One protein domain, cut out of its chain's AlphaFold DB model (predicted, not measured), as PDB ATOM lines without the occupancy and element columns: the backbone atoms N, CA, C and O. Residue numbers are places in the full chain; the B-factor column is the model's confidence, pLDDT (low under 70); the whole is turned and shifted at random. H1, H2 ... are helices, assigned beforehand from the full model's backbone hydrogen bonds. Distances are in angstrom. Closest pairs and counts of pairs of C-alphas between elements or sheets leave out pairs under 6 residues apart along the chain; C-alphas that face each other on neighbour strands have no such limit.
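AT A GLANCE: This is residues 37 to 77 of the 79 residues of an uncharacterized protein of Hyphomonas sp (UniProt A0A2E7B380). A short helix, H1, crosses the middle of one long helix, H2, and a long loop, residues 45 to 56, runs from H1 to the start of H2, where the chain folds back. The printed part has 41 residues with two named helices, H1 then H2, and no named strand; the class is all helix. The whole is a rod, 35 by 15 by 10 A, only just loose, close to compact, with a radius of gyration of the C-alphas of 10.9 A.

HOW THE PARTS SIT: H1, residues 37 to 44, touches H2, residues 57 to 77, with residues 64 to 72 of H2 alone. The closest C-alphas are those of Val 40 and Lys 68, 5.7 A apart. The helices run opposite ways at a steep tilt of 59 degrees. In H1 and H2 every O i to N i+4 pair is within hydrogen-bond range.

IN THESE COORDINATES: H1 begins at C-alpha 37 (93.343, -25.675, -65.764) and measures 10.0 A. H2 measures 30.5 A and ends at C-alpha 77 (102.963, -33.340, -76.757).

THE WHOLE: The C-alphas farthest apart, of Lys 54 and Arg 77, are 34.8 A apart. The printed part has no cut. The link from H1 to H2 is long, 12 residues. The pLDDT is under 70 at residues 49 to 52 and 54 to 56.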
ATOM      1  N   ALA A  37      94.315 -25.575 -66.845       83.19
ATOM      2  CA  ALA A  37      93.343 -25.675 -65.764       83.19
ATOM      3  C   ALA A  37      91.941 -26.032 -66.276       83.19
ATOM      4  O   ALA A  37      91.255 -26.841 -65.641       83.19
ATOM      5  N   GLU A  38      91.513 -25.462 -67.404       85.44
ATOM      6  CA  GLU A  38      90.254 -25.835 -68.053       85.44
ATOM      7  C   GLU A  38      90.292 -27.267 -68.582       85.44
ATOM      8  O   GLU A  38      89.376 -28.030 -68.280       85.44
ATOM      9  N   ALA A  39      91.368 -27.669 -69.263       83.75
ATOM     10  CA  ALA A  39      91.530 -29.035 -69.763       83.75
ATOM     11  C   ALA A  39      91.504 -30.066 -68.621       83.75
ATOM     12  O   ALA A  39      90.731 -31.023 -68.650       83.75
ATOM     13  N   VAL A  40      92.268 -29.828 -67.548       85.50
ATOM     14  CA  VAL A  40      92.273 -30.706 -66.366       85.50
ATOM     15  C   VAL A  40      90.914 -30.711 -65.665       85.50
ATOM     16  O   VAL A  40      90.503 -31.741 -65.133       85.50
ATOM     17  N   ARG A  41      90.179 -29.594 -65.638       85.00
ATOM     18  CA  ARG A  41      88.824 -29.563 -65.067       85.00
ATOM     19  C   ARG A  41      87.818 -30.308 -65.949       85.00
ATOM     20  O   ARG A  41      86.955 -30.979 -65.388       85.00
ATOM     21  N   ALA A  42      87.919 -30.208 -67.271       85.94
ATOM     22  CA  ALA A  42      87.045 -30.902 -68.213       85.94
ATOM     23  C   ALA A  42      87.240 -32.427 -68.145       85.94
ATOM     24  O   ALA A  42      86.270 -33.164 -67.986       85.94
ATOM     25  N   GLU A  43      88.494 -32.878 -68.166       86.00
ATOM     26  CA  GLU A  43      88.880 -34.295 -68.141       86.00
ATOM     27  C   GLU A  43      88.748 -34.904 -66.733       86.00
ATOM     28  O   GLU A  43      88.067 -35.907 -66.510       86.00
ATOM     29  N   CYS A  44      89.356 -34.267 -65.727       87.06
ATOM     30  CA  CYS A  44      89.481 -34.829 -64.377       87.06
ATOM     31  C   CYS A  44      88.383 -34.363 -63.407       87.06
ATOM     32  O   CYS A  44      88.314 -34.845 -62.270       87.06
ATOM     33  N   GLY A  45      87.517 -33.425 -63.806       80.75
ATOM     34  CA  GLY A  45      86.427 -32.910 -62.965       80.75
ATOM     35  C   GLY A  45      85.332 -33.935 -62.671       80.75
ATOM     36  O   GLY A  45      84.621 -33.801 -61.675       80.75
ATOM     37  N   LEU A  46      85.239 -34.990 -63.486       79.19
ATOM     38  CA  LEU A  46      84.264 -36.076 -63.345       79.19
ATOM     39  C   LEU A  46      84.647 -37.118 -62.282       79.19
ATOM     40  O   LEU A  46      83.870 -38.034 -62.002       79.19
ATOM     41  N   ILE A  47      85.820 -36.990 -61.651       78.19
ATOM     42  CA  ILE A  47      86.237 -37.912 -60.592       78.19
ATOM     43  C   ILE A  47      85.293 -37.769 -59.397       78.19
ATOM     44  O   ILE A  47      85.241 -36.724 -58.732       78.19
ATOM     45  N   LEU A  48      84.584 -38.868 -59.117       71.25
ATOM     46  CA  LEU A  48      83.544 -38.964 -58.096       71.25
ATOM     47  C   LEU A  48      83.977 -38.307 -56.772       71.25
ATOM     48  O   LEU A  48      85.128 -38.454 -56.340       71.25
ATOM     49  N   PRO A  49      83.068 -37.576 -56.102       67.88
ATOM     50  CA  PRO A  49      83.365 -36.976 -54.811       67.88
ATOM     51  C   PRO A  49      83.728 -38.064 -53.797       67.88
ATOM     52  O   PRO A  49      83.213 -39.180 -53.856       67.88
ATOM     53  N   ALA A  50      84.600 -37.728 -52.842       65.56
ATOM     54  CA  ALA A  50      85.124 -38.682 -51.861       65.56
ATOM     55  C   ALA A  50      84.014 -39.401 -51.073       65.56
ATOM     56  O   ALA A  50      84.173 -40.561 -50.716       65.56
ATOM     57  N   SER A  51      82.864 -38.745 -50.880       66.94
ATOM     58  CA  SER A  51      81.668 -39.316 -50.250       66.94
ATOM     59  C   SER A  51      81.053 -40.497 -51.008       66.94
ATOM     60  O   SER A  51      80.348 -41.301 -50.409       66.94
ATOM     61  N   ARG A  52      81.302 -40.614 -52.318       68.94
ATOM     62  CA  ARG A  52      80.812 -41.709 -53.170       68.94
ATOM     63  C   ARG A  52      81.846 -42.814 -53.387       68.94
ATOM     64  O   ARG A  52      81.545 -43.798 -54.055       68.94
ATOM     65  N   LEU A  53      83.051 -42.669 -52.836       70.00
ATOM     66  CA  LEU A  53      84.127 -43.643 -52.969       70.00
ATOM     67  C   LEU A  53      84.249 -44.462 -51.684       70.00
ATOM     68  O   LEU A  53      84.561 -43.939 -50.618       70.00
ATOM     69  N   LYS A  54      84.058 -45.780 -51.804       67.94
ATOM     70  CA  LYS A  54      84.167 -46.740 -50.691       67.94
ATOM     71  C   LYS A  54      85.575 -46.776 -50.065       67.94
ATOM     72  O   LYS A  54      85.729 -47.222 -48.936       67.94
ATOM     73  N   SER A  55      86.583 -46.297 -50.797       64.81
ATOM     74  CA  SER A  55      88.006 -46.259 -50.435       64.81
ATOM     75  C   SER A  55      88.480 -44.933 -49.815       64.81
ATOM     76  O   SER A  55      89.666 -44.800 -49.520       64.81
ATOM     77  N   GLY A  56      87.591 -43.956 -49.592       65.44
ATOM     78  CA  GLY A  56      87.940 -42.678 -48.963       65.44
ATOM     79  C   GLY A  56      88.648 -41.670 -49.885       65.44
ATOM     80  O   GLY A  56      88.853 -41.894 -51.081       65.44
ATOM     81  N   GLY A  57      88.994 -40.502 -49.328       73.00
ATOM     82  CA  GLY A  57      89.508 -39.343 -50.077       73.00
ATOM     83  C   GLY A  57      90.876 -39.537 -50.746       73.00
ATOM     84  O   GLY A  57      91.175 -38.846 -51.723       73.00
ATOM     85  N   ASP A  58      91.678 -40.499 -50.287       79.62
ATOM     86  CA  ASP A  58      93.023 -40.746 -50.821       79.62
ATOM     87  C   ASP A  58      93.000 -41.349 -52.223       79.62
ATOM     88  O   ASP A  58      93.796 -40.957 -53.081       79.62
ATOM     89  N   PHE A  59      92.048 -42.247 -52.497       81.88
ATOM     90  CA  PHE A  59      91.857 -42.791 -53.842       81.88
ATOM     91  C   PHE A  59      91.496 -41.680 -54.826       81.88
ATOM     92  O   PHE A  59      92.067 -41.600 -55.911       81.88
ATOM     93  N   ARG A  60      90.611 -40.766 -54.411       81.25
ATOM     94  CA  ARG A  60      90.243 -39.595 -55.211       81.25
ATOM     95  C   ARG A  60      91.450 -38.719 -55.508       81.25
ATOM     96  O   ARG A  60      91.634 -38.309 -56.648       81.25
ATOM     97  N   ARG A  61      92.262 -38.425 -54.486       82.12
ATOM     98  CA  ARG A  61      93.465 -37.600 -54.643       82.12
ATOM     99  C   ARG A  61      94.434 -38.242 -55.632       82.12
ATOM    100  O   ARG A  61      94.911 -37.541 -56.516       82.12
ATOM    101  N   ARG A  62      94.686 -39.550 -55.518       84.25
ATOM    102  CA  ARG A  62      95.547 -40.276 -56.463       84.25
ATOM    103  C   ARG A  62      94.970 -40.275 -57.873       84.25
ATOM    104  O   ARG A  62      95.669 -39.864 -58.784       84.25
ATOM    105  N   ALA A  63      93.698 -40.638 -58.041       84.69
ATOM    106  CA  ALA A  63      93.037 -40.640 -59.346       84.69
ATOM    107  C   ALA A  63      93.091 -39.258 -60.015       84.69
ATOM    108  O   ALA A  63      93.412 -39.151 -61.195       84.69
ATOM    109  N   TYR A  64      92.852 -38.191 -59.246       86.00
ATOM    110  CA  TYR A  64      92.934 -36.822 -59.749       86.00
ATOM    111  C   TYR A  64      94.362 -36.424 -60.123       86.00
ATOM    112  O   TYR A  64      94.568 -35.811 -61.164       86.00
ATOM    113  N   GLN A  65      95.356 -36.789 -59.312       86.00
ATOM    114  CA  GLN A  65      96.762 -36.517 -59.622       86.00
ATOM    115  C   GLN A  65      97.248 -37.284 -60.854       86.00
ATOM    116  O   GLN A  65      97.950 -36.701 -61.678       86.00
ATOM    117  N   THR A  66      96.858 -38.551 -61.004       88.81
ATOM    118  CA  THR A  66      97.158 -39.357 -62.192       88.81
ATOM    119  C   THR A  66      96.540 -38.721 -63.433       88.81
ATOM    120  O   THR A  66      97.276 -38.378 -64.351       88.81
ATOM    121  N   CYS A  67      95.233 -38.435 -63.404       88.00
ATOM    122  CA  CYS A  67      94.540 -37.783 -64.515       88.00
ATOM    123  C   CYS A  67      95.175 -36.430 -64.877       88.00
ATOM    124  O   CYS A  67      95.509 -36.195 -66.034       88.00
ATOM    125  N   LYS A  68      95.452 -35.568 -63.885       87.00
ATOM    126  CA  LYS A  68      96.144 -34.287 -64.107       87.00
ATOM    127  C   LYS A  68      97.489 -34.493 -64.812       87.00
ATOM    128  O   LYS A  68      97.827 -33.732 -65.713       87.00
ATOM    129  N   SER A  69      98.273 -35.485 -64.385       86.19
ATOM    130  CA  SER A  69      99.581 -35.759 -64.985       86.19
ATOM    131  C   SER A  69      99.473 -36.220 -66.436       86.19
ATOM    132  O   SER A  69     100.366 -35.899 -67.219       86.19
ATOM    133  N   ASP A  70      98.439 -36.981 -66.783       88.12
ATOM    134  CA  ASP A  70      98.248 -37.487 -68.141       88.12
ATOM    135  C   ASP A  70      97.770 -36.376 -69.083       88.12
ATOM    136  O   ASP A  70      98.391 -36.176 -70.126       88.12
ATOM    137  N   VAL A  71      96.799 -35.560 -68.657       86.69
ATOM    138  CA  VAL A  71      96.320 -34.390 -69.418       86.69
ATOM    139  C   VAL A  71      97.455 -33.402 -69.694       86.69
ATOM    140  O   VAL A  71      97.658 -32.981 -70.829       86.69
ATOM    141  N   LEU A  72      98.260 -33.068 -68.680       85.06
ATOM    142  CA  LEU A  72      99.406 -32.170 -68.862       85.06
ATOM    143  C   LEU A  72     100.478 -32.763 -69.788       85.06
ATOM    144  O   LEU A  72     101.131 -32.030 -70.530       85.06
ATOM    145  N   ARG A  73     100.677 -34.088 -69.757       85.00
ATOM    146  CA  ARG A  73     101.605 -34.771 -70.668       85.00
ATOM    147  C   ARG A  73     101.085 -34.755 -72.105       85.00
ATOM    148  O   ARG A  73     101.890 -34.652 -73.023       85.00
ATOM    149  N   GLU A  74      99.779 -34.887 -72.308       84.81
ATOM    150  CA  GLU A  74      99.153 -34.780 -73.626       84.81
ATOM    151  C   GLU A  74      99.240 -33.370 -74.190       84.81
ATOM    152  O   GLU A  74      99.684 -33.216 -75.323       84.81
ATOM    153  N   LEU A  75      98.924 -32.349 -73.393       82.12
ATOM    154  CA  LEU A  75      99.074 -30.950 -73.799       82.12
ATOM    155  C   LEU A  75     100.515 -30.641 -74.225       82.12
ATOM    156  O   LEU A  75     100.724 -30.148 -75.325       82.12
ATOM    157  N   ALA A  76     101.507 -31.059 -73.435       80.00
ATOM    158  CA  ALA A  76     102.920 -30.859 -73.763       80.00
ATOM    159  C   ALA A  76     103.416 -31.643 -74.998       80.00
ATOM    160  O   ALA A  76     104.525 -31.395 -75.460       80.00
ATOM    161  N   ARG A  77     102.659 -32.631 -75.497       79.69
ATOM    162  CA  ARG A  77     102.963 -33.340 -76.757       79.69
ATOM    163  C   ARG A  77     102.305 -32.698 -77.977       79.69
ATOM    164  O   ARG A  77     102.706 -33.017 -79.092       79.69
TER     165      ARG A  77